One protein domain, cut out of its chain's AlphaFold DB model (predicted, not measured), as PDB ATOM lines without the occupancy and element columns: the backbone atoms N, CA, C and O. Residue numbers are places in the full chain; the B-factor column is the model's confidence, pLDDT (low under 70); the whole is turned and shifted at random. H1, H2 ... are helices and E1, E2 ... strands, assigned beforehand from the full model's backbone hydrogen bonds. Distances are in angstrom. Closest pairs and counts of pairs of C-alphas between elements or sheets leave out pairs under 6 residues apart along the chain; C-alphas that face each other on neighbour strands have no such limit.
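This is residues 795 to 987 of the 1167 residues of an uncharacterized protein of Candidatus Roizmanbacteria bacterium GW2011_GWA2_35_19 (UniProt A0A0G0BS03). Two lobes stand side by side: a closed barrel of six strands, E3 to E8, and a second lobe of two small three-stranded sheets, with H1 packing mainly on E9 and E10 of one of them. The printed part begins in the second lobe, where the E1 and E2 hairpin and H1 are its first named elements, then crosses over to build the barrel and returns to the second lobe with E9 to E12. The printed part has 193 residues, with one named helix and twelve named strands in the order E1 E2 H1 E3 E4 E5 E6 E7 E8 E9 E10 E11 E12. Round the barrel run E3 E6 E5 E4 E7 E8 and back to E3, antiparallel throughout, while the sheets E1 E2 E11 and E9 E10 E12 are mixed. The class is mostly strand, though under half of the residues are in named elements; the whole is compact, with a radius of gyration of the C-alphas of 17.1 A and spans of 48 by 41 by 24 A.

In the barrel, E3 is residues 867 to 875, 21.7 A long from C-alpha 867 at (125.886, 106.334, 143.534). E4 is residues 884 to 887, E5 residues 889 to 900 at 23.2 A, and E6 residues 904 to 915 at 20.5 A. E7 is residues 921 to 924 and E8 residues 927 to 931. In the other lobe, E1 is residues 804 to 812, 16.8 A long from C-alpha 804 at (106.050, 119.667, 143.993), E2 is residues 821 to 828 at 16.9 A, and H1 is residues 834 to 843 at 14.1 A. E9 is residues 947 to 950, E10 residues 953 to 958 at 15.8 A, E11 residues 960 to 963, and E12 residues 973 to 976, ending with C-alpha 976 at (123.117, 118.281, 152.461).

E4 E5 E6 form a meander, each strand the antiparallel neighbour of the one before. E3 E4 E5 E6 and E4 E5 E6 E7 are each a Greek key, four strands in a row with the first the antiparallel neighbour of the fourth. E5 bends by 91 degrees at residue 896 and E6 by 109 degrees at residue 911; in this hairpin N 896 and O 908 are 2.8 A apart, within hydrogen-bond range. E8 and E3 close the ring, with N 872 and O 930 at 2.8 A. E1 and E2 are a hairpin, with N 806 and O 826 at 2.9 A; E1 bends by 99 degrees at residue 808, and E2 bends by 89 degrees at residue 824. E1 and E5 have 8 pairs of C-alphas within 8 A; the closest, those of Gly 808, where E1 bends, and Ser 897, are 4.4 A apart. E11 is parallel to E2, with N 961 and O 825 at 2.9 A, and that sheet is strongly twisted. E9 and E10 are a hairpin, with N 955 and O 948 at 2.8 A; E12 is parallel to E10, with N 974 and O 954 at 2.8 A. H1 is on one face of the sheet E9 E10 E12, making two layers, a helix over a sheet, at a height of 9.5 A. In H1 every O i to N i+4 pair is within hydrogen-bond range. H1 is not on the barrel.

The farthest two C-alphas, those of Ser 888 and Gly 968, are 50.3 A apart. The printed part has no cut. The links H1 to E3, 23 residues, and E8 to E9, 15 residues, are long. The mean pLDDT of the printed part is 91.5, and no printed residue is under 70.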
ATOM      1  N   GLY A 795      94.599 111.666 154.653       91.94
ATOM      2  CA  GLY A 795      93.733 112.302 153.653       91.94
ATOM      3  C   GLY A 795      93.806 113.835 153.616       91.94
ATOM      4  O   GLY A 795      93.404 114.426 152.618       91.94
ATOM      5  N   THR A 796      94.316 114.478 154.671       94.44
ATOM      6  CA  THR A 796      94.584 115.924 154.695       94.44
ATOM      7  C   THR A 796      95.904 116.223 153.996       94.44
ATOM      8  O   THR A 796      95.931 117.036 153.076       94.44
ATOM      9  N   VAL A 797      96.975 115.517 154.367       95.00
ATOM     10  CA  VAL A 797      98.313 115.709 153.780       95.00
ATOM     11  C   VAL A 797      98.329 115.343 152.294       95.00
ATOM     12  O   VAL A 797      98.886 116.073 151.475       95.00
ATOM     13  N   GLY A 798      97.620 114.282 151.902       92.50
ATOM     14  CA  GLY A 798      97.458 113.903 150.497       92.50
ATOM     15  C   GLY A 798      96.743 114.937 149.614       92.50
ATOM     16  O   GLY A 798      96.752 114.786 148.392       92.50
ATOM     17  N   ALA A 799      96.145 115.986 150.192       93.56
ATOM     18  CA  ALA A 799      95.493 117.072 149.460       93.56
ATOM     19  C   ALA A 799      96.410 118.282 149.168       93.56
ATOM     20  O   ALA A 799      95.969 119.218 148.496       93.56
ATOM     21  N   TYR A 800      97.668 118.292 149.635       94.38
ATOM     22  CA  TYR A 800      98.611 119.411 149.457       94.38
ATOM     23  C   TYR A 800      99.182 119.483 148.025       94.38
ATOM     24  O   TYR A 800     100.346 119.192 147.763       94.38
ATOM     25  N   ALA A 801      98.342 119.874 147.062       88.31
ATOM     26  CA  ALA A 801      98.666 119.901 145.630       88.31
ATOM     27  C   ALA A 801      99.622 121.034 145.184       88.31
ATOM     28  O   ALA A 801     100.016 121.080 144.020       88.31
ATOM     29  N   SER A 802      99.962 121.965 146.078       92.75
ATOM     30  CA  SER A 802     100.937 123.049 145.871       92.75
ATOM     31  C   SER A 802     102.390 122.598 146.056       92.75
ATOM     32  O   SER A 802     103.293 123.279 145.569       92.75
ATOM     33  N   ILE A 803     102.619 121.479 146.750       95.69
ATOM     34  CA  ILE A 803     103.950 120.911 146.968       95.69
ATOM     35  C   ILE A 803     104.349 120.119 145.720       95.69
ATOM     36  O   ILE A 803     103.595 119.269 145.246       95.69
ATOM     37  N   THR A 804     105.542 120.375 145.181       94.19
ATOM     38  CA  THR A 804     106.050 119.667 143.993       94.19
ATOM     39  C   THR A 804     107.487 119.208 144.186       94.19
ATOM     40  O   THR A 804     108.306 119.954 144.720       94.19
ATOM     41  N   ILE A 805     107.802 118.007 143.698       95.19
ATOM     42  CA  ILE A 805     109.126 117.377 143.768       95.19
ATOM     43  C   ILE A 805     109.620 117.180 142.335       95.19
ATOM     44  O   ILE A 805     108.909 116.594 141.519       95.19
ATOM     45  N   THR A 806     110.804 117.683 141.991       93.06
ATOM     46  CA  THR A 806     111.377 117.563 140.640       93.06
ATOM     47  C   THR A 806     112.839 117.137 140.721       93.06
ATOM     48  O   THR A 806     113.633 117.752 141.424       93.06
ATOM     49  N   PHE A 807     113.183 116.051 140.028       93.06
ATOM     50  CA  PHE A 807     114.533 115.483 139.999       93.06
ATOM     51  C   PHE A 807     115.353 116.087 138.856       93.06
ATOM     52  O   PHE A 807     114.803 116.376 137.793       93.06
ATOM     53  N   GLY A 808     116.654 116.259 139.084       91.88
ATOM     54  CA  GLY A 808     117.585 116.868 138.136       91.88
ATOM     55  C   GLY A 808     118.644 117.711 138.848       91.88
ATOM     56  O   GLY A 808     118.610 117.866 140.065       91.88
ATOM     57  N   HIS A 809     119.591 118.269 138.095       93.62
ATOM     58  CA  HIS A 809     120.617 119.152 138.657       93.62
ATOM     59  C   HIS A 809     120.063 120.554 138.951       93.62
ATOM     60  O   HIS A 809     119.492 121.201 138.071       93.62
ATOM     61  N   TYR A 810     120.297 121.044 140.169       93.38
ATOM     62  CA  TYR A 810     119.942 122.391 140.615       93.38
ATOM     63  C   TYR A 810     121.121 123.070 141.315       93.38
ATOM     64  O   TYR A 810     121.539 122.644 142.387       93.38
ATOM     65  N   SER A 811     121.603 124.182 140.760       93.00
ATOM     66  CA  SER A 811     122.532 125.086 141.450       93.00
ATOM     67  C   SER A 811     121.741 126.120 142.261       93.00
ATOM     68  O   SER A 811     120.915 126.844 141.699       93.00
ATOM     69  N   TYR A 812     121.949 126.186 143.579       90.81
ATOM     70  CA  TYR A 812     121.179 127.056 144.473       90.81
ATOM     71  C   TYR A 812     122.021 127.650 145.604       90.81
ATOM     72  O   TYR A 812     122.806 126.948 146.235       90.81
ATOM     73  N   ASP A 813     121.848 128.947 145.866       88.19
ATOM     74  CA  ASP A 813     122.503 129.672 146.957       88.19
ATOM     75  C   ASP A 813     121.488 129.943 148.076       88.19
ATOM     76  O   ASP A 813     120.438 130.543 147.840       88.19
ATOM     77  N   LEU A 814     121.815 129.502 149.290       85.06
ATOM     78  CA  LEU A 814     121.020 129.726 150.502       85.06
ATOM     79  C   LEU A 814     121.277 131.096 151.143       85.06
ATOM     80  O   LEU A 814     120.673 131.423 152.160       85.06
ATOM     81  N   LEU A 815     122.182 131.895 150.569       81.88
ATOM     82  CA  LEU A 815     122.657 133.177 151.093       81.88
ATOM     83  C   LEU A 815     123.336 133.045 152.467       81.88
ATOM     84  O   LEU A 815     123.380 133.997 153.238       81.88
ATOM     85  N   ASN A 816     123.904 131.872 152.759       79.19
ATOM     86  CA  ASN A 816     124.607 131.556 154.008       79.19
ATOM     87  C   ASN A 816     126.115 131.893 153.978       79.19
ATOM     88  O   ASN A 816     126.823 131.666 154.956       79.19
ATOM     89  N   GLY A 817     126.614 132.433 152.861       78.12
ATOM     90  CA  GLY A 817     128.029 132.766 152.651       78.12
ATOM     91  C   GLY A 817     128.862 131.672 151.970       78.12
ATOM     92  O   GLY A 817     129.991 131.950 151.570       78.12
ATOM     93  N   ASN A 818     128.316 130.467 151.756       83.06
ATOM     94  CA  ASN A 818     129.007 129.376 151.055       83.06
ATOM     95  C   ASN A 818     128.866 129.431 149.522       83.06
ATOM     96  O   ASN A 818     129.486 128.608 148.837       83.06
ATOM     97  N   GLY A 819     128.086 130.380 148.993       87.38
ATOM     98  CA  GLY A 819     127.761 130.512 147.572       87.38
ATOM     99  C   GLY A 819     126.812 129.420 147.071       87.38
ATOM    100  O   GLY A 819     126.366 128.565 147.836       87.38
ATOM    101  N   ALA A 820     126.531 129.424 145.766       89.81
ATOM    102  CA  ALA A 820     125.684 128.411 145.144       89.81
ATOM    103  C   ALA A 820     126.266 126.989 145.276       89.81
ATOM    104  O   ALA A 820     127.470 126.774 145.116       89.81
ATOM    105  N   ARG A 821     125.387 126.021 145.550       93.88
ATOM    106  CA  ARG A 821     125.685 124.597 145.744       93.88
ATOM    107  C   ARG A 821     124.810 123.731 144.852       93.88
ATOM    108  O   ARG A 821     123.700 124.126 144.504       93.88
ATOM    109  N   ASP A 822     125.332 122.568 144.483       94.06
ATOM    110  CA  ASP A 822     124.648 121.621 143.606       94.06
ATOM    111  C   ASP A 822     123.735 120.688 144.404       94.06
ATOM    112  O   ASP A 822     124.137 120.134 145.425       94.06
ATOM    113  N   TYR A 823     122.526 120.480 143.901       94.81
ATOM    114  CA  TYR A 823     121.513 119.562 144.414       94.81
ATOM    115  C   TYR A 823     120.962 118.709 143.262       94.81
ATOM    116  O   TYR A 823     121.082 119.085 142.095       94.81
ATOM    117  N   ASP A 824     120.365 117.567 143.597       94.62
ATOM    118  CA  ASP A 824     119.953 116.511 142.657       94.62
ATOM    119  C   ASP A 824     118.423 116.279 142.639       94.62
ATOM    120  O   ASP A 824     117.890 115.542 141.801       94.62
ATOM    121  N   VAL A 825     117.702 116.925 143.561       94.25
ATOM    122  CA  VAL A 825     116.241 117.060 143.564       94.25
ATOM    123  C   VAL A 825     115.839 118.387 144.212       94.25
ATOM    124  O   VAL A 825     116.435 118.820 145.199       94.25
ATOM    125  N   GLU A 826     114.812 119.030 143.667       94.00
ATOM    126  CA  GLU A 826     114.195 120.243 144.194       94.00
ATOM    127  C   GLU A 826     112.775 119.952 144.705       94.00
ATOM    128  O   GLU A 826     111.952 119.362 144.001       94.00
ATOM    129  N   VAL A 827     112.472 120.416 145.921       96.19
ATOM    130  CA  VAL A 827     111.136 120.403 146.532       96.19
ATOM    131  C   VAL A 827     110.642 121.841 146.712       96.19
ATOM    132  O   VAL A 827     111.209 122.614 147.485       96.19
ATOM    133  N   ASN A 828     109.567 122.205 146.015       95.44
ATOM    134  CA  ASN A 828     108.846 123.455 146.248       95.44
ATOM    135  C   ASN A 828     107.854 123.243 147.390       95.44
ATOM    136  O   ASN A 828     106.943 122.426 147.267       95.44
ATOM    137  N   CYS A 829     108.016 123.985 148.482       95.25
ATOM    138  CA  CYS A 829     107.184 123.859 149.673       95.25
ATOM    139  C   CYS A 829     105.815 124.555 149.542       95.25
ATOM    140  O   CYS A 829     104.963 124.400 150.412       95.25
ATOM    141  N   GLY A 830     105.563 125.315 148.471       93.12
ATOM    142  CA  GLY A 830     104.233 125.858 148.169       93.12
ATOM    143  C   GLY A 830     103.647 126.820 149.217       93.12
ATOM    144  O   GLY A 830     102.443 127.062 149.187       93.12
ATOM    145  N   GLY A 831     104.468 127.358 150.125       91.94
ATOM    146  CA  GLY A 831     104.054 128.183 151.265       91.94
ATOM    147  C   GLY A 831     103.649 127.410 152.528       91.94
ATOM    148  O   GLY A 831     103.176 128.038 153.470       91.94
ATOM    149  N   HIS A 832     103.808 126.084 152.567       95.06
ATOM    150  CA  HIS A 832     103.531 125.272 153.758       95.06
ATOM    151  C   HIS A 832     104.647 125.362 154.810       95.06
ATOM    152  O   HIS A 832     105.804 125.671 154.500       95.06
ATOM    153  N   THR A 833     104.297 125.044 156.058       95.44
ATOM    154  CA  THR A 833     105.254 124.891 157.164       95.44
ATOM    155  C   THR A 833     106.172 123.694 156.928       95.44
ATOM    156  O   THR A 833     105.798 122.710 156.289       95.44
ATOM    157  N   ILE A 834     107.386 123.734 157.472       94.50
ATOM    158  CA  ILE A 834     108.385 122.675 157.265       94.50
ATOM    159  C   ILE A 834     107.930 121.321 157.849       94.50
ATOM    160  O   ILE A 834     108.307 120.269 157.325       94.50
ATOM    161  N   LEU A 835     107.060 121.329 158.866       94.75
ATOM    162  CA  LEU A 835     106.412 120.120 159.382       94.75
ATOM    163  C   LEU A 835     105.469 119.488 158.342       94.75
ATOM    164  O   LEU A 835     105.602 118.303 158.049       94.75
ATOM    165  N   GLU A 836     104.582 120.271 157.722       95.62
ATOM    166  CA  GLU A 836     103.687 119.780 156.658       95.62
ATOM    167  C   GLU A 836     104.469 119.236 155.450       95.62
ATOM    168  O   GLU A 836     104.042 118.266 154.822       95.62
ATOM    169  N   ILE A 837     105.632 119.823 155.138       95.56
ATOM    170  CA  ILE A 837     106.541 119.311 154.101       95.56
ATOM    171  C   ILE A 837     107.101 117.943 154.483       95.56
ATOM    172  O   ILE A 837     107.089 117.033 153.655       95.56
ATOM    173  N   TYR A 838     107.558 117.763 155.723       95.69
ATOM    174  CA  TYR A 838     108.017 116.466 156.216       95.69
ATOM    175  C   TYR A 838     106.904 115.402 156.149       95.69
ATOM    176  O   TYR A 838     107.125 114.321 155.595       95.69
ATOM    177  N   GLU A 839     105.696 115.724 156.620       96.06
ATOM    178  CA  GLU A 839     104.535 114.828 156.543       96.06
ATOM    179  C   GLU A 839     104.176 114.480 155.088       96.06
ATOM    180  O   GLU A 839     103.938 113.312 154.774       96.06
ATOM    181  N   TYR A 840     104.217 115.451 154.166       95.69
ATOM    182  CA  TYR A 840     103.953 115.223 152.741       95.69
ATOM    183  C   TYR A 840     105.013 114.348 152.066       95.69
ATOM    184  O   TYR A 840     104.678 113.419 151.328       95.69
ATOM    185  N   LEU A 841     106.298 114.591 152.340       95.00
ATOM    186  CA  LEU A 841     107.401 113.793 151.798       95.00
ATOM    187  C   LEU A 841     107.342 112.336 152.289       95.00
ATOM    188  O   LEU A 841     107.702 111.417 151.546       95.00
ATOM    189  N   LYS A 842     106.811 112.103 153.495       94.44
ATOM    190  CA  LYS A 842     106.476 110.759 153.985       94.44
ATOM    191  C   LYS A 842     105.215 110.205 153.335       94.44
ATOM    192  O   LYS A 842     105.243 109.078 152.853       94.44
ATOM    193  N   TYR A 843     104.145 110.991 153.218       94.94
ATOM    194  CA  TYR A 843     102.921 110.594 152.516       94.94
ATOM    195  C   TYR A 843     103.220 110.038 151.117       94.94
ATOM    196  O   TYR A 843     102.790 108.930 150.794       94.94
ATOM    197  N   VAL A 844     104.009 110.748 150.304       94.38
ATOM    198  CA  VAL A 844     104.344 110.296 148.942       94.38
ATOM    199  C   VAL A 844     105.318 109.112 148.903       94.38
ATOM    200  O   VAL A 844     105.474 108.526 147.835       94.38
ATOM    201  N   THR A 845     105.928 108.713 150.026       93.69
ATOM    202  CA  THR A 845     106.859 107.567 150.114       93.69
ATOM    203  C   THR A 845     106.369 106.391 150.969       93.69
ATOM    204  O   THR A 845     107.085 105.402 151.120       93.69
ATOM    205  N   ARG A 846     105.142 106.460 151.505       92.94
ATOM    206  CA  ARG A 846     104.508 105.393 152.301       92.94
ATOM    207  C   ARG A 846     104.198 104.131 151.480       92.94
ATOM    208  O   ARG A 846     104.057 104.211 150.262       92.94
ATOM    209  N   THR A 847     103.994 103.001 152.160       90.06
ATOM    210  CA  THR A 847     103.440 101.762 151.572       90.06
ATOM    211  C   THR A 847     102.151 102.048 150.786       90.06
ATOM    212  O   THR A 847     101.228 102.656 151.330       90.06
ATOM    213  N   GLY A 848     102.061 101.608 149.527       87.44
ATOM    214  CA  GLY A 848     100.908 101.841 148.651       87.44
ATOM    215  C   GLY A 848     100.891 103.209 147.956       87.44
ATOM    216  O   GLY A 848      99.878 103.582 147.358       87.44
ATOM    217  N   SER A 849     101.974 103.993 148.036       90.81
ATOM    218  CA  SER A 849     102.071 105.286 147.351       90.81
ATOM    219  C   SER A 849     102.372 105.135 145.859       90.81
ATOM    220  O   SER A 849     103.501 104.850 145.455       90.81
ATOM    221  N   THR A 850     101.382 105.460 145.029       88.75
ATOM    222  CA  THR A 850     101.487 105.483 143.560       88.75
ATOM    223  C   THR A 850     102.078 106.780 142.991       88.75
ATOM    224  O   THR A 850     102.169 106.928 141.771       88.75
ATOM    225  N   THR A 851     102.490 107.739 143.831       90.88
ATOM    226  CA  THR A 851     103.128 108.984 143.371       90.88
ATOM    227  C   THR A 851     104.432 108.667 142.647       90.88
ATOM    228  O   THR A 851     105.358 108.150 143.259       90.88
ATOM    229  N   THR A 852     104.542 108.994 141.358       89.94
ATOM    230  CA  THR A 852     105.767 108.724 140.594       89.94
ATOM    231  C   THR A 852     106.898 109.669 141.009       89.94
ATOM    232  O   THR A 852     106.877 110.854 140.685       89.94
ATOM    233  N   LEU A 853     107.915 109.136 141.685       89.38
ATOM    234  CA  LEU A 853     109.145 109.834 142.049       89.38
ATOM    235  C   LEU A 853     110.273 109.326 141.152       89.38
ATOM    236  O   LEU A 853     110.628 108.154 141.197       89.38
ATOM    237  N   ASN A 854     110.826 110.192 140.299       83.94
ATOM    238  CA  ASN A 854     111.934 109.851 139.393       83.94
ATOM    239  C   ASN A 854     111.701 108.595 138.513       83.94
ATOM    240  O   ASN A 854     112.629 107.844 138.211       83.94
ATOM    241  N   GLY A 855     110.449 108.329 138.127       79.75
ATOM    242  CA  GLY A 855     110.070 107.166 137.314       79.75
ATOM    243  C   GLY A 855     109.819 105.859 138.080       79.75
ATOM    244  O   GLY A 855     109.584 104.844 137.433       79.75
ATOM    245  N   VAL A 856     109.835 105.867 139.417       82.38
ATOM    246  CA  VAL A 856     109.386 104.745 140.269       82.38
ATOM    247  C   VAL A 856     108.185 105.159 141.124       82.38
ATOM    248  O   VAL A 856     107.977 106.353 141.342       82.38
ATOM    249  N   ASN A 857     107.383 104.209 141.618       86.69
ATOM    250  CA  ASN A 857     106.394 104.516 142.659       86.69
ATOM    251  C   ASN A 857     107.120 105.046 143.900       86.69
ATOM    252  O   ASN A 857     108.202 104.573 144.251       86.69
ATOM    253  N   GLY A 858     106.533 106.025 144.580       88.19
ATOM    254  CA  GLY A 858     107.192 106.688 145.698       88.19
ATOM    255  C   GLY A 858     107.413 105.767 146.895       88.19
ATOM    256  O   GLY A 858     108.381 105.947 147.630       88.19
ATOM    257  N   GLU A 859     106.603 104.714 147.028       86.00
ATOM    258  CA  GLU A 859     106.822 103.630 147.991       86.00
ATOM    259  C   GLU A 859     108.190 102.930 147.826       86.00
ATOM    260  O   GLU A 859     108.746 102.462 148.818       86.00
ATOM    261  N   TYR A 860     108.787 102.954 146.622       80.19
ATOM    262  CA  TYR A 860     110.122 102.405 146.319       80.19
ATOM    263  C   TYR A 860     111.262 103.406 146.569       80.19
ATOM    264  O   TYR A 860     112.434 103.039 146.569       80.19
ATOM    265  N   HIS A 861     110.960 104.691 146.771       87.25
ATOM    266  CA  HIS A 861     111.985 105.726 146.884       87.25
ATOM    267  C   HIS A 861     112.698 105.651 148.246       87.25
ATOM    268  O   HIS A 861     112.073 105.824 149.292       87.25
ATOM    269  N   THR A 862     114.004 105.381 148.268       85.44
ATOM    270  CA  THR A 862     114.842 105.287 149.490       85.44
ATOM    271  C   THR A 862     115.910 106.384 149.580       85.44
ATOM    272  O   THR A 862     116.427 106.654 150.665       85.44
ATOM    273  N   THR A 863     116.248 107.000 148.446       88.56
ATOM    274  CA  THR A 863     117.317 107.992 148.270       88.56
ATOM    275  C   THR A 863     117.168 108.685 146.916       88.56
ATOM    276  O   THR A 863     116.554 108.136 145.998       88.56
ATOM    277  N   VAL A 864     117.773 109.865 146.762       89.12
ATOM    278  CA  VAL A 864     117.855 110.580 145.478       89.12
ATOM    279  C   VAL A 864     118.592 109.744 144.422       89.12
ATOM    280  O   VAL A 864     118.149 109.684 143.280       89.12
ATOM    281  N   GLY A 865     119.648 109.026 144.813       90.12
ATOM    282  CA  GLY A 865     120.324 108.004 144.008       90.12
ATOM    283  C   GLY A 865     121.181 107.087 144.881       90.12
ATOM    284  O   GLY A 865     121.323 107.350 146.073       90.12
ATOM    285  N   ASP A 866     121.749 106.028 144.307       89.56
ATOM    286  CA  ASP A 866     122.578 105.051 145.030       89.56
ATOM    287  C   ASP A 866     124.070 105.386 144.928       89.56
ATOM    288  O   ASP A 866     124.813 105.235 145.900       89.56
ATOM    289  N   ILE A 867     124.508 105.881 143.762       93.94
ATOM    290  CA  ILE A 867     125.886 106.334 143.534       93.94
ATOM    291  C   ILE A 867     125.941 107.697 142.842       93.94
ATOM    292  O   ILE A 867     125.099 108.038 142.011       93.94
ATOM    293  N   ARG A 868     127.008 108.438 143.138       94.88
ATOM    294  CA  ARG A 868     127.471 109.624 142.417       94.88
ATOM    295  C   ARG A 868     128.837 109.316 141.813       94.88
ATOM    296  O   ARG A 868     129.714 108.811 142.506       94.88
ATOM    297  N   LEU A 869     129.045 109.611 140.536       96.00
ATOM    298  CA  LEU A 869     130.321 109.364 139.861       96.00
ATOM    299  C   LEU A 869     130.695 110.499 138.917       96.00
ATOM    300  O   LEU A 869     129.828 111.210 138.412       96.00
ATOM    301  N   ASN A 870     131.991 110.640 138.653       96.50
ATOM    302  CA  ASN A 870     132.499 111.543 137.627       96.50
ATOM    303  C   ASN A 870     132.840 110.744 136.363       96.50
ATOM    304  O   ASN A 870     133.262 109.590 136.451       96.50
ATOM    305  N   TYR A 871     132.691 111.360 135.194       96.62
ATOM    306  CA  TYR A 871     133.059 110.774 133.906       96.62
ATOM    307  C   TYR A 871     133.991 111.686 133.101       96.62
ATOM    308  O   TYR A 871     134.085 112.892 133.337       96.62
ATOM    309  N   THR A 872     134.690 111.091 132.136       96.69
ATOM    310  CA  THR A 872     135.561 111.758 131.164       96.69
ATOM    311  C   THR A 872     135.466 111.081 129.794       96.69
ATOM    312  O   THR A 872     134.966 109.963 129.683       96.69
ATOM    313  N   GLY A 873     135.948 111.740 128.740       94.19
ATOM    314  CA  GLY A 873     135.949 111.206 127.376       94.19
ATOM    315  C   GLY A 873     134.558 111.034 126.755       94.19
ATOM    316  O   GLY A 873     134.395 110.158 125.907       94.19
ATOM    317  N   GLU A 874     133.563 111.826 127.172       95.62
ATOM    318  CA  GLU A 874     132.201 111.693 126.639       95.62
ATOM    319  C   GLU A 874     132.166 111.863 125.110       95.62
ATOM    320  O   GLU A 874     132.751 112.790 124.544       95.62
ATOM    321  N   THR A 875     131.485 110.934 124.442       92.69
ATOM    322  CA  THR A 875     131.328 110.869 122.990       92.69
ATOM    323  C   THR A 875     129.849 110.710 122.642       92.69
ATOM    324  O   THR A 875     129.165 109.850 123.200       92.69
ATOM    325  N   SER A 876     129.379 111.521 121.686       87.62
ATOM    326  CA  SER A 876     127.976 111.609 121.230       87.62
ATOM    327  C   SER A 876     126.964 112.131 122.264       87.62
ATOM    328  O   SER A 876     125.765 111.971 122.054       87.62
ATOM    329  N   GLY A 877     127.431 112.751 123.351       85.50
ATOM    330  CA  GLY A 877     126.575 113.268 124.418       85.50
ATOM    331  C   GLY A 877     125.927 114.638 124.159       85.50
ATOM    332  O   GLY A 877     125.990 115.158 123.036       85.50
ATOM    333  N   PRO A 878     125.281 115.224 125.185       91.06
ATOM    334  CA  PRO A 878     125.329 114.795 126.587       91.06
ATOM    335  C   PRO A 878     124.537 113.513 126.882       91.06
ATOM    336  O   PRO A 878     123.666 113.091 126.113       91.06
ATOM    337  N   PHE A 879     124.806 112.895 128.031       94.06
ATOM    338  CA  PHE A 879     123.863 111.981 128.682       94.06
ATOM    339  C   PHE A 879     122.488 112.644 128.936       94.06
ATOM    340  O   PHE A 879     122.341 113.865 128.907       94.06
ATOM    341  N   VAL A 880     121.449 111.841 129.194       92.44
ATOM    342  CA  VAL A 880     120.070 112.334 129.387       92.44
ATOM    343  C   VAL A 880     119.478 111.757 130.672       92.44
ATOM    344  O   VAL A 880     119.482 110.543 130.871       92.44
ATOM    345  N   GLN A 881     118.958 112.630 131.537       91.94
ATOM    346  CA  GLN A 881     118.278 112.249 132.783       91.94
ATOM    347  C   GLN A 881     117.051 111.365 132.494       91.94
ATOM    348  O   GLN A 881     116.366 111.537 131.488       91.94
ATOM    349  N   GLY A 882     116.793 110.386 133.362       87.31
ATOM    350  CA  GLY A 882     115.747 109.373 133.204       87.31
ATOM    351  C   GLY A 882     116.118 108.180 132.311       87.31
ATOM    352  O   GLY A 882     115.475 107.135 132.417       87.31
ATOM    353  N   ASN A 883     117.157 108.269 131.469       92.50
ATOM    354  CA  ASN A 883     117.586 107.126 130.659       92.50
ATOM    355  C   ASN A 883     118.279 106.048 131.508       92.50
ATOM    356  O   ASN A 883     118.995 106.339 132.470       92.50
ATOM    357  N   ALA A 884     118.124 104.793 131.079       92.12
ATOM    358  CA  ALA A 884     118.936 103.683 131.563       92.12
ATOM    359  C   ALA A 884     120.405 103.863 131.144       92.12
ATOM    360  O   ALA A 884     120.695 104.324 130.034       92.12
ATOM    361  N   ILE A 885     121.329 103.476 132.016       94.88
ATOM    362  CA  ILE A 885     122.777 103.534 131.810       94.88
ATOM    363  C   ILE A 885     123.411 102.206 132.227       94.88
ATOM    364  O   ILE A 885     123.017 101.608 133.228       94.88
ATOM    365  N   THR A 886     124.391 101.737 131.459       95.31
ATOM    366  CA  THR A 886     125.144 100.512 131.749       95.31
ATOM    367  C   THR A 886     126.641 100.776 131.867       95.31
ATOM    368  O   THR A 886     127.161 101.763 131.349       95.31
ATOM    369  N   SER A 887     127.328  99.878 132.568       95.25
ATOM    370  CA  SER A 887     128.768  99.864 132.818       95.25
ATOM    371  C   SER A 887     129.382  98.605 132.205       95.25
ATOM    372  O   SER A 887     128.823  97.513 132.315       95.25
ATOM    373  N   SER A 888     130.571  98.727 131.610       93.88
ATOM    374  CA  SER A 888     131.295  97.612 130.976       93.88
ATOM    375  C   SER A 888     131.654  96.444 131.910       93.88
ATOM    376  O   SER A 888     132.048  95.391 131.417       93.88
ATOM    377  N   ALA A 889     131.513  96.601 133.232       89.06
ATOM    378  CA  ALA A 889     131.652  95.525 134.222       89.06
ATOM    379  C   ALA A 889     130.294  94.928 134.664       89.06
ATOM    380  O   ALA A 889     130.150  94.480 135.799       89.06
ATOM    381  N   GLY A 890     129.283  94.962 133.789       83.06
ATOM    382  CA  GLY A 890     127.957  94.391 134.053       83.06
ATOM    383  C   GLY A 890     127.080  95.220 134.994       83.06
ATOM    384  O   GLY A 890     126.131  94.686 135.554       83.06
ATOM    385  N   GLY A 891     127.398  96.502 135.200       87.69
ATOM    386  CA  GLY A 891     126.551  97.402 135.985       87.69
ATOM    387  C   GLY A 891     125.380  97.963 135.171       87.69
ATOM    388  O   GLY A 891     125.534  98.228 133.977       87.69
ATOM    389  N   SER A 892     124.236  98.196 135.810       89.75
ATOM    390  CA  SER A 892     123.059  98.865 135.240       89.75
ATOM    391  C   SER A 892     122.398  99.811 136.251       89.75
ATOM    392  O   SER A 892     122.574  99.663 137.457       89.75
ATOM    393  N   GLY A 893     121.666 100.813 135.761       90.69
ATOM    394  CA  GLY A 893     120.886 101.746 136.579       90.69
ATOM    395  C   GLY A 893     120.216 102.833 135.735       90.69
ATOM    396  O   GLY A 893     120.201 102.747 134.506       90.69
ATOM    397  N   TYR A 894     119.689 103.876 136.378       91.31
ATOM    398  CA  TYR A 894     119.016 105.011 135.728       91.31
ATOM    399  C   TYR A 894     119.604 106.352 136.170       91.31
ATOM    400  O   TYR A 894     119.859 106.562 137.356       91.31
ATOM    401  N   ILE A 895     119.790 107.273 135.222       93.56
ATOM    402  CA  ILE A 895     120.357 108.604 135.480       93.56
ATOM    403  C   ILE A 895     119.320 109.489 136.180       93.56
ATOM    404  O   ILE A 895     118.221 109.680 135.667       93.56
ATOM    405  N   VAL A 896     119.690 110.079 137.314       92.25
ATOM    406  CA  VAL A 896     118.841 110.983 138.109       92.25
ATOM    407  C   VAL A 896     119.181 112.445 137.851       92.25
ATOM    408  O   VAL A 896     118.317 113.251 137.528       92.25
ATOM    409  N   SER A 897     120.463 112.767 137.988       94.00
ATOM    410  CA  SER A 897     121.013 114.112 137.886       94.00
ATOM    411  C   SER A 897     122.277 114.054 137.037       94.00
ATOM    412  O   SER A 897     122.969 113.032 136.992       94.00
ATOM    413  N   LEU A 898     122.532 115.144 136.319       94.50
ATOM    414  CA  LEU A 898     123.634 115.285 135.378       94.50
ATOM    415  C   LEU A 898     124.182 116.706 135.470       94.50
ATOM    416  O   LEU A 898     123.454 117.658 135.196       94.50
ATOM    417  N   ILE A 899     125.471 116.811 135.782       93.56
ATOM    418  CA  ILE A 899     126.264 118.029 135.633       93.56
ATOM    419  C   ILE A 899     127.178 117.818 134.427       93.56
ATOM    420  O   ILE A 899     128.235 117.196 134.551       93.56
ATOM    421  N   ASP A 900     126.759 118.307 133.263       91.94
ATOM    422  CA  ASP A 900     127.544 118.226 132.031       91.94
ATOM    423  C   ASP A 900     128.529 119.404 131.911       91.94
ATOM    424  O   ASP A 900     128.145 120.570 132.001       91.94
ATOM    425  N   ASN A 901     129.807 119.094 131.680       91.44
ATOM    426  CA  ASN A 901     130.865 120.050 131.346       91.44
ATOM    427  C   ASN A 901     131.531 119.689 129.995       91.44
ATOM    428  O   ASN A 901     132.735 119.889 129.804       91.44
ATOM    429  N   GLY A 902     130.764 119.134 129.053       90.44
ATOM    430  CA  GLY A 902     131.219 118.691 127.739       90.44
ATOM    431  C   GLY A 902     131.818 117.288 127.804       90.44
ATOM    432  O   GLY A 902     131.149 116.315 128.119       90.44
ATOM    433  N   THR A 903     133.118 117.141 127.545       92.38
ATOM    434  CA  THR A 903     133.759 115.807 127.572       92.38
ATOM    435  C   THR A 903     133.896 115.204 128.977       92.38
ATOM    436  O   THR A 903     134.432 114.107 129.114       92.38
ATOM    437  N   THR A 904     133.478 115.915 130.024       95.19
ATOM    438  CA  THR A 904     133.568 115.525 131.439       95.19
ATOM    439  C   THR A 904     132.310 115.949 132.175       95.19
ATOM    440  O   THR A 904     131.753 116.990 131.849       95.19
ATOM    441  N   GLY A 905     131.930 115.235 133.228       94.19
ATOM    442  CA  GLY A 905     130.802 115.634 134.063       94.19
ATOM    443  C   GLY A 905     130.614 114.750 135.285       94.19
ATOM    444  O   GLY A 905     131.454 113.898 135.586       94.19
ATOM    445  N   THR A 906     129.498 114.953 135.977       95.25
ATOM    446  CA  THR A 906     129.062 114.139 137.116       95.25
ATOM    447  C   THR A 906     127.673 113.575 136.845       95.25
ATOM    448  O   THR A 906     126.793 114.290 136.369       95.25
ATOM    449  N   LEU A 907     127.471 112.303 137.185       96.00
ATOM    450  CA  LEU A 907     126.179 111.619 137.164       96.00
ATOM    451  C   LEU A 907     125.795 111.177 138.577       96.00
ATOM    452  O   LEU A 907     126.641 110.683 139.324       96.00
ATOM    453  N   VAL A 908     124.506 111.273 138.899       95.31
ATOM    454  CA  VAL A 908     123.878 110.521 139.996       95.31
ATOM    455  C   VAL A 908     123.010 109.427 139.385       95.31
ATOM    456  O   VAL A 908     122.232 109.701 138.468       95.31
ATOM    457  N   ILE A 909     123.156 108.191 139.863       93.19
ATOM    458  CA  ILE A 909     122.514 106.991 139.307       93.19
ATOM    459  C   ILE A 909     121.749 106.261 140.419       93.19
ATOM    460  O   ILE A 909     122.255 106.133 141.535       93.19
ATOM    461  N   ARG A 910     120.538 105.781 140.110       89.25
ATOM    462  CA  ARG A 910     119.680 104.956 140.985       89.25
ATOM    463  C   ARG A 910     119.404 103.567 140.394       89.25
ATOM    464  O   ARG A 910     119.603 103.374 139.192       89.25
ATOM    465  N   ASN A 911     118.865 102.665 141.213       81.81
ATOM    466  CA  ASN A 911     118.661 101.243 140.918       81.81
ATOM    467  C   ASN A 911     119.966 100.615 140.410       81.81
ATOM    468  O   ASN A 911     120.002  99.983 139.353       81.81
ATOM    469  N   VAL A 912     121.059 100.881 141.130       85.94
ATOM    470  CA  VAL A 912     122.389 100.388 140.767       85.94
ATOM    471  C   VAL A 912     122.477  98.893 141.045       85.94
ATOM    472  O   VAL A 912     122.606  98.472 142.191       85.94
ATOM    473  N   HIS A 913     122.475  98.107 139.973       80.56
ATOM    474  CA  HIS A 913     122.781  96.681 140.001       80.56
ATOM    475  C   HIS A 913     124.160  96.449 139.371       80.56
ATOM    476  O   HIS A 913     124.601  97.218 138.511       80.56
ATOM    477  N   GLY A 914     124.853  95.382 139.776       80.06
ATOM    478  CA  GLY A 914     126.185  95.049 139.260       80.06
ATOM    479  C   GLY A 914     127.262  96.094 139.592       80.06
ATOM    480  O   GLY A 914     127.154  96.854 140.552       80.06
ATOM    481  N   THR A 915     128.355  96.118 138.819       87.25
ATOM    482  CA  THR A 915     129.544  96.926 139.157       87.25
ATOM    483  C   THR A 915     129.675  98.200 138.320       87.25
ATOM    484  O   THR A 915     129.854  98.154 137.099       87.25
ATOM    485  N   PHE A 916     129.724  99.346 139.001       92.69
ATOM    486  CA  PHE A 916     130.282 100.603 138.494       92.69
ATOM    487  C   PHE A 916     131.611 100.851 139.217       92.69
ATOM    488  O   PHE A 916     131.645 100.940 140.441       92.69
ATOM    489  N   ALA A 917     132.711 100.932 138.470       94.06
ATOM    490  CA  ALA A 917     134.058 101.109 139.007       94.06
ATOM    491  C   ALA A 917     134.863 102.094 138.150       94.06
ATOM    492  O   ALA A 917     134.484 102.396 137.016       94.06
ATOM    493  N   ASP A 918     135.970 102.590 138.704       95.50
ATOM    494  CA  ASP A 918     136.904 103.471 137.998       95.50
ATOM    495  C   ASP A 918     137.368 102.845 136.671       95.50
ATOM    496  O   ASP A 918     137.577 101.634 136.579       95.50
ATOM    497  N   THR A 919     137.538 103.668 135.637       94.62
ATOM    498  CA  THR A 919     137.888 103.292 134.254       94.62
ATOM    499  C   THR A 919     136.859 102.467 133.463       94.62
ATOM    500  O   THR A 919     137.074 102.242 132.270       94.62
ATOM    501  N   ASN A 920     135.722 102.065 134.043       96.56
ATOM    502  CA  ASN A 920     134.669 101.388 133.277       96.56
ATOM    503  C   ASN A 920     134.068 102.316 132.208       96.56
ATOM    504  O   ASN A 920     133.888 103.516 132.432       96.56
ATOM    505  N   THR A 921     133.667 101.749 131.068       96.12
ATOM    506  CA  THR A 921     132.922 102.485 130.039       96.12
ATOM    507  C   THR A 921     131.436 102.502 130.380       96.12
ATOM    508  O   THR A 921     130.806 101.451 130.496       96.12
ATOM    509  N   LEU A 922     130.879 103.704 130.505       97.00
ATOM    510  CA  LEU A 922     129.450 103.986 130.577       97.00
ATOM    511  C   LEU A 922     128.829 103.974 129.179       97.00
ATOM    512  O   LEU A 922     129.427 104.496 128.237       97.00
ATOM    513  N   THR A 923     127.614 103.444 129.051       95.75
ATOM    514  CA  THR A 923     126.804 103.516 127.822       95.75
ATOM    515  C   THR A 923     125.352 103.854 128.155       95.75
ATOM    516  O   THR A 923     124.741 103.205 128.999       95.75
ATOM    517  N   SER A 924     124.770 104.846 127.479       95.44
ATOM    518  CA  SER A 924     123.335 105.162 127.561       95.44
ATOM    519  C   SER A 924     122.861 105.770 126.244       95.44
ATOM    520  O   SER A 924     123.432 106.752 125.781       95.44
ATOM    521  N   SER A 925     121.839 105.182 125.616       89.06
ATOM    522  CA  SER A 925     121.191 105.698 124.391       89.06
ATOM    523  C   SER A 925     122.135 106.090 123.230       89.06
ATOM    524  O   SER A 925     121.784 106.921 122.398       89.06
ATOM    525  N   GLY A 926     123.322 105.474 123.147       86.00
ATOM    526  CA  GLY A 926     124.358 105.762 122.143       86.00
ATOM    527  C   GLY A 926     125.468 106.719 122.601       86.00
ATOM    528  O   GLY A 926     126.525 106.751 121.971       86.00
ATOM    529  N   THR A 927     125.276 107.433 123.713       95.50
ATOM    530  CA  THR A 927     126.323 108.197 124.406       95.50
ATOM    531  C   THR A 927     127.238 107.245 125.169       95.50
ATOM    532  O   THR A 927     126.765 106.299 125.809       95.50
ATOM    533  N   THR A 928     128.548 107.495 125.122       95.88
ATOM    534  CA  THR A 928     129.551 106.729 125.882       95.88
ATOM    535  C   THR A 928     130.541 107.647 126.583       95.88
ATOM    536  O   THR A 928     130.866 108.709 126.062       95.88
ATOM    537  N   ALA A 929     131.027 107.239 127.756       96.62
ATOM    538  CA  ALA A 929     132.070 107.931 128.518       96.62
ATOM    539  C   ALA A 929     132.840 106.932 129.395       96.62
ATOM    540  O   ALA A 929     132.401 105.799 129.572       96.62
ATOM    541  N   THR A 930     133.956 107.340 129.988       96.94
ATOM    542  CA  THR A 930     134.734 106.532 130.940       96.94
ATOM    543  C   THR A 930     134.554 107.078 132.357       96.94
ATOM    544  O   THR A 930     134.690 108.285 132.561       96.94
ATOM    545  N   ILE A 931     134.265 106.218 133.340       97.25
ATOM    546  CA  ILE A 931     134.245 106.604 134.762       97.25
ATOM    547  C   ILE A 931     135.646 107.087 135.164       97.25
ATOM    548  O   ILE A 931     136.643 106.449 134.834       97.25
ATOM    549  N   ASN A 932     135.708 108.220 135.864       95.88
ATOM    550  CA  ASN A 932     136.939 108.881 136.282       95.88
ATOM    551  C   ASN A 932     136.990 109.002 137.812       95.88
ATOM    552  O   ASN A 932     136.442 109.945 138.391       95.88
ATOM    553  N   GLY A 933     137.659 108.048 138.454       95.06
ATOM    554  CA  GLY A 933     137.719 107.886 139.902       95.06
ATOM    555  C   GLY A 933     136.687 106.892 140.445       95.06
ATOM    556  O   GLY A 933     135.818 106.389 139.736       95.06
ATOM    557  N   MET A 934     136.795 106.594 141.739       93.56
ATOM    558  CA  MET A 934     135.886 105.678 142.431       93.56
ATOM    559  C   MET A 934     134.487 106.307 142.582       93.56
ATOM    560  O   MET A 934     134.404 107.417 143.110       93.56
ATOM    561  N   PRO A 935     133.397 105.630 142.168       94.88
ATOM    562  CA  PRO A 935     132.039 106.076 142.470       94.88
ATOM    563  C   PRO A 935     131.799 106.213 143.979       94.88
ATOM    564  O   PRO A 935     132.180 105.347 144.767       94.88
ATOM    565  N   GLU A 936     131.152 107.301 144.377       94.94
ATOM    566  CA  GLU A 936     130.747 107.582 145.751       94.94
ATOM    567  C   GLU A 936     129.360 106.985 146.011       94.94
ATOM    568  O   GLU A 936     128.411 107.315 145.302       94.94
ATOM    569  N   SER A 937     129.192 106.172 147.055       91.94
ATOM    570  CA  SER A 937     127.853 105.764 147.502       91.94
ATOM    571  C   SER A 937     127.101 106.930 148.154       91.94
ATOM    572  O   SER A 937     127.676 107.735 148.893       91.94
ATOM    573  N   ILE A 938     125.793 106.999 147.924       91.50
ATOM    574  CA  ILE A 938     124.882 107.949 148.563       91.50
ATOM    575  C   ILE A 938     124.154 107.228 149.703       91.50
ATOM    576  O   ILE A 938     123.552 106.173 149.516       91.50
ATOM    577  N   THR A 939     124.220 107.780 150.915       87.69
ATOM    578  CA  THR A 939     123.585 107.175 152.092       87.69
ATOM    579  C   THR A 939     122.074 107.408 152.081       87.69
ATOM    580  O   THR A 939     121.617 108.548 152.105       87.69
ATOM    581  N   GLN A 940     121.302 106.320 152.098       87.62
ATOM    582  CA  GLN A 940     119.838 106.341 152.180       87.62
ATOM    583  C   GLN A 940     119.344 106.864 153.542       87.62
ATOM    584  O   GLN A 940     119.844 106.459 154.597       87.62
ATOM    585  N   SER A 941     118.306 107.705 153.534       88.81
ATOM    586  CA  SER A 941     117.647 108.196 154.752       88.81
ATOM    587  C   SER A 941     116.492 107.268 155.147       88.81
ATOM    588  O   SER A 941     115.371 107.395 154.657       88.81
ATOM    589  N   LYS A 942     116.767 106.310 156.043       88.19
ATOM    590  CA  LYS A 942     115.815 105.255 156.449       88.19
ATOM    591  C   LYS A 942     114.485 105.777 157.007       88.19
ATOM    592  O   LYS A 942     113.432 105.282 156.627       88.19
ATOM    593  N   GLN A 943     114.532 106.781 157.887       90.06
ATOM    594  CA  GLN A 943     113.360 107.270 158.637       90.06
ATOM    595  C   GLN A 943     112.363 108.076 157.793       90.06
ATOM    596  O   GLN A 943     111.178 108.142 158.143       90.06
ATOM    597  N   ALA A 944     112.858 108.688 156.715       90.19
ATOM    598  CA  ALA A 944     112.119 109.474 155.734       90.19
ATOM    599  C   ALA A 944     113.051 109.757 154.529       90.19
ATOM    600  O   ALA A 944     114.072 110.427 154.721       90.19
ATOM    601  N   PRO A 945     112.746 109.284 153.302       91.31
ATOM    602  CA  PRO A 945     113.700 109.266 152.179       91.31
ATOM    603  C   PRO A 945     114.300 110.618 151.769       91.31
ATOM    604  O   PRO A 945     115.455 110.671 151.352       91.31
ATOM    605  N   PHE A 946     113.543 111.708 151.916       93.62
ATOM    606  CA  PHE A 946     113.976 113.061 151.545       93.62
ATOM    607  C   PHE A 946     114.642 113.852 152.683       93.62
ATOM    608  O   PHE A 946     115.198 114.920 152.433       93.62
ATOM    609  N   GLY A 947     114.597 113.362 153.922       91.69
ATOM    610  CA  GLY A 947     115.123 114.067 155.092       91.69
ATOM    611  C   GLY A 947     114.280 113.857 156.347       91.69
ATOM    612  O   GLY A 947     113.099 113.527 156.263       91.69
ATOM    613  N   THR A 948     114.892 114.028 157.517       92.75
ATOM    614  CA  THR A 948     114.258 113.815 158.828       92.75
ATOM    615  C   THR A 948     113.836 115.135 159.472       92.75
ATOM    616  O   THR A 948     114.364 116.190 159.140       92.75
ATOM    617  N   PHE A 949     112.890 115.098 160.413       93.56
ATOM    618  CA  PHE A 949     112.463 116.282 161.163       93.56
ATOM    619  C   PHE A 949     112.702 116.080 162.663       93.56
ATOM    620  O   PHE A 949     112.247 115.096 163.248       93.56
ATOM    621  N   ALA A 950     113.432 117.004 163.292       90.50
ATOM    622  CA  ALA A 950     113.760 116.941 164.712       90.50
ATOM    623  C   ALA A 950     113.943 118.340 165.314       90.50
ATOM    624  O   ALA A 950     114.579 119.210 164.728       90.50
ATOM    625  N   GLY A 951     113.400 118.565 166.516       87.62
ATOM    626  CA  GLY A 951     113.585 119.826 167.249       87.62
ATOM    627  C   GLY A 951     112.984 121.068 166.574       87.62
ATOM    628  O   GLY A 951     113.396 122.175 166.903       87.62
ATOM    629  N   GLY A 952     112.039 120.891 165.645       89.19
ATOM    630  CA  GLY A 952     111.492 121.969 164.814       89.19
ATOM    631  C   GLY A 952     112.245 122.203 163.500       89.19
ATOM    632  O   GLY A 952     111.852 123.086 162.752       89.19
ATOM    633  N   VAL A 953     113.306 121.437 163.218       92.88
ATOM    634  CA  VAL A 953     114.189 121.615 162.055       92.88
ATOM    635  C   VAL A 953     114.095 120.412 161.113       92.88
ATOM    636  O   VAL A 953     114.131 119.265 161.567       92.88
ATOM    637  N   PHE A 954     114.016 120.661 159.803       94.50
ATOM    638  CA  PHE A 954     114.139 119.622 158.771       94.50
ATOM    639  C   PHE A 954     115.586 119.449 158.303       94.50
ATOM    640  O   PHE A 954     116.213 120.394 157.832       94.50
ATOM    641  N   PHE A 955     116.094 118.223 158.383       94.62
ATOM    642  CA  PHE A 955     117.421 117.818 157.934       94.62
ATOM    643  C   PHE A 955     117.294 117.078 156.601       94.62
ATOM    644  O   PHE A 955     116.950 115.895 156.569       94.62
ATOM    645  N   GLY A 956     117.543 117.784 155.498       92.69
ATOM    646  CA  GLY A 956     117.429 117.247 154.143       92.69
ATOM    647  C   GLY A 956     118.433 116.127 153.870       92.69
ATOM    648  O   GLY A 956     119.599 116.211 154.258       92.69
ATOM    649  N   ALA A 957     117.990 115.082 153.169       93.56
ATOM    650  CA  ALA A 957     118.879 114.037 152.671       93.56
ATOM    651  C   ALA A 957     119.856 114.594 151.613       93.56
ATOM    652  O   ALA A 957     119.647 115.670 151.048       93.56
ATOM    653  N   ARG A 958     120.940 113.858 151.337       93.62
ATOM    654  CA  ARG A 958     121.983 114.270 150.381       93.62
ATOM    655  C   ARG A 958     121.384 114.596 149.008       93.62
ATOM    656  O   ARG A 958     120.712 113.761 148.410       93.62
ATOM    657  N   GLY A 959     121.661 115.802 148.517       92.50
ATOM    658  CA  GLY A 959     121.171 116.301 147.233       92.50
ATOM    659  C   GLY A 959     119.738 116.848 147.254       92.50
ATOM    660  O   GLY A 959     119.257 117.246 146.196       92.50
ATOM    661  N   VAL A 960     119.056 116.912 148.406       94.62
ATOM    662  CA  VAL A 960     117.688 117.451 148.513       94.62
ATOM    663  C   VAL A 960     117.705 118.955 148.785       94.62
ATOM    664  O   VAL A 960     118.118 119.404 149.854       94.62
ATOM    665  N   LYS A 961     117.194 119.736 147.830       93.88
ATOM    666  CA  LYS A 961     116.883 121.161 147.991       93.88
ATOM    667  C   LYS A 961     115.425 121.347 148.407       93.88
ATOM    668  O   LYS A 961     114.539 120.738 147.814       93.88
ATOM    669  N   ILE A 962     115.168 122.281 149.324       94.50
ATOM    670  CA  ILE A 962     113.823 122.808 149.607       94.50
ATOM    671  C   ILE A 962     113.796 124.335 149.424       94.50
ATOM    672  O   ILE A 962     114.825 124.991 149.593       94.50
ATOM    673  N   TYR A 963     112.647 124.913 149.067       91.94
ATOM    674  CA  TYR A 963     112.452 126.368 148.958       91.94
ATOM    675  C   TYR A 963     110.965 126.750 149.030       91.94
ATOM    676  O   TYR A 963     110.099 125.896 148.865       91.94
ATOM    677  N   ASN A 964     110.670 128.047 149.204       92.19
ATOM    678  CA  ASN A 964     109.301 128.591 149.234       92.19
ATOM    679  C   ASN A 964     108.433 127.981 150.361       92.19
ATOM    680  O   ASN A 964     107.276 127.619 150.153       92.19
ATOM    681  N   MET A 965     109.028 127.819 151.546       93.00
ATOM    682  CA  MET A 965     108.363 127.442 152.800       93.00
ATOM    683  C   MET A 965     107.622 128.635 153.427       93.00
ATOM    684  O   MET A 965     107.803 129.775 152.989       93.00
ATOM    685  N   ASP A 966     106.820 128.391 154.468       91.50
ATOM    686  CA  ASP A 966     106.258 129.472 155.288       91.50
ATOM    687  C   ASP A 966     107.363 130.384 155.858       91.50
ATOM    688  O   ASP A 966     108.440 129.937 156.263       91.50
ATOM    689  N   GLY A 967     107.087 131.690 155.906       80.62
ATOM    690  CA  GLY A 967     108.064 132.701 156.316       80.62
ATOM    691  C   GLY A 967     108.538 132.583 157.769       80.62
ATOM    692  O   GLY A 967     109.612 133.093 158.089       80.62
ATOM    693  N   GLY A 968     107.780 131.914 158.645       82.69
ATOM    694  CA  GLY A 968     108.192 131.600 160.015       82.69
ATOM    695  C   GLY A 968     109.288 130.532 160.097       82.69
ATOM    696  O   GLY A 968     110.083 130.553 161.037       82.69
ATOM    697  N   ASP A 969     109.384 129.661 159.090       88.88
ATOM    698  CA  ASP A 969     110.317 128.532 159.042       88.88
ATOM    699  C   ASP A 969     111.574 128.797 158.189       88.88
ATOM    700  O   ASP A 969     112.368 127.891 157.936       88.88
ATOM    701  N   ALA A 970     111.817 130.045 157.780       83.38
ATOM    702  CA  ALA A 970     112.935 130.416 156.902       83.38
ATOM    703  C   ALA A 970     114.347 130.090 157.455       83.38
ATOM    704  O   ALA A 970     115.303 130.077 156.680       83.38
ATOM    705  N   ASN A 971     114.478 129.795 158.757       86.00
ATOM    706  CA  ASN A 971     115.718 129.314 159.386       86.00
ATOM    707  C   ASN A 971     115.638 127.839 159.856       86.00
ATOM    708  O   ASN A 971     116.605 127.330 160.418       86.00
ATOM    709  N   ASN A 972     114.490 127.169 159.710       91.56
ATOM    710  CA  ASN A 972     114.159 125.907 160.390       91.56
ATOM    711  C   ASN A 972     114.460 124.671 159.524       91.56
ATOM    712  O   ASN A 972     113.704 123.699 159.486       91.56
ATOM    713  N   TYR A 973     115.580 124.694 158.809       93.00
ATOM    714  CA  TYR A 973     116.041 123.569 158.000       93.00
ATOM    715  C   TYR A 973     117.571 123.545 157.903       93.00
ATOM    716  O   TYR A 973     118.229 124.534 158.197       93.00
ATOM    717  N   SER A 974     118.135 122.413 157.497       93.00
ATOM    718  CA  SER A 974     119.559 122.207 157.211       93.00
ATOM    719  C   SER A 974     119.650 121.188 156.080       93.00
ATOM    720  O   SER A 974     118.992 120.149 156.139       93.00
ATOM    721  N   LEU A 975     120.388 121.485 155.012       94.62
ATOM    722  CA  LEU A 975     120.434 120.640 153.813       94.62
ATOM    723  C   LEU A 975     121.811 120.007 153.632       94.62
ATOM    724  O   LEU A 975     122.817 120.566 154.054       94.62
ATOM    725  N   LEU A 976     121.871 118.874 152.940       94.75
ATOM    726  CA  LEU A 976     123.117 118.281 152.461       94.75
ATOM    727  C   LEU A 976     123.190 118.471 150.945       94.75
ATOM    728  O   LEU A 976     122.307 118.005 150.226       94.75
ATOM    729  N   ASP A 977     124.229 119.141 150.447       93.88
ATOM    730  CA  ASP A 977     124.424 119.295 149.000       93.88
ATOM    731  C   ASP A 977     124.783 117.957 148.310       93.88
ATOM    732  O   ASP A 977     125.005 116.931 148.962       93.88
ATOM    733  N   SER A 978     124.848 117.943 146.975       92.12
ATOM    734  CA  SER A 978     125.206 116.766 146.165       92.12
ATOM    735  C   SER A 978     126.558 116.153 146.566       92.12
ATOM    736  O   SER A 978     126.784 114.956 146.388       92.12
ATOM    737  N   THR A 979     127.461 116.927 147.179       92.00
ATOM    738  CA  THR A 979     128.774 116.470 147.676       92.00
ATOM    739  C   THR A 979     128.761 116.005 149.139       92.00
ATOM    740  O   THR A 979     129.812 115.662 149.674       92.00
ATOM    741  N   ASN A 980     127.582 115.934 149.768       93.12
ATOM    742  CA  ASN A 980     127.382 115.624 151.189       93.12
ATOM    743  C   ASN A 980     127.911 116.705 152.155       93.12
ATOM    744  O   ASN A 980     128.232 116.399 153.305       93.12
ATOM    745  N   THR A 981     128.007 117.964 151.714       92.94
ATOM    746  CA  THR A 981     128.400 119.082 152.588       92.94
ATOM    747  C   THR A 981     127.153 119.728 153.214       92.94
ATOM    748  O   THR A 981     126.243 120.098 152.467       92.94
ATOM    749  N   PRO A 982     127.090 119.903 154.552       93.06
ATOM    750  CA  PRO A 982     125.997 120.616 155.215       93.06
ATOM    751  C   PRO A 982     125.883 122.082 154.789       93.06
ATOM    752  O   PRO A 982     126.888 122.780 154.642       93.06
ATOM    753  N   GLN A 983     124.648 122.543 154.626       93.38
ATOM    754  CA  GLN A 983     124.284 123.907 154.275       93.38
ATOM    755  C   GLN A 983     123.101 124.363 155.136       93.38
ATOM    756  O   GLN A 983     121.948 124.014 154.876       93.38
ATOM    757  N   ASP A 984     123.401 125.164 156.155       89.12
ATOM    758  CA  ASP A 984     122.398 125.807 157.003       89.12
ATOM    759  C   ASP A 984     121.952 127.149 156.385       89.12
ATOM    760  O   ASP A 984     122.773 127.818 155.744       89.12
ATOM    761  N   PRO A 985     120.690 127.579 156.558       85.69
ATOM    762  CA  PRO A 985     120.236 128.918 156.195       85.69
ATOM    763  C   PRO A 985     120.874 129.994 157.096       85.69
ATOM    764  O   PRO A 985     121.229 129.720 158.246       85.69
ATOM    765  N   PRO A 986     121.010 131.244 156.615       80.38
ATOM    766  CA  PRO A 986     121.532 132.345 157.417       80.38
ATOM    767  C   PRO A 986     120.615 132.639 158.611       80.38
ATOM    768  O   PRO A 986     119.401 132.772 158.465       80.38
ATOM    769  N   ALA A 987     121.198 132.804 159.799       77.50
ATOM    770  CA  ALA A 987     120.432 133.053 161.014       77.50
ATOM    771  C   ALA A 987     119.714 134.411 160.941       77.50
ATOM    772  O   ALA A 987     120.356 135.459 160.875       77.50
TER     773      ALA A 987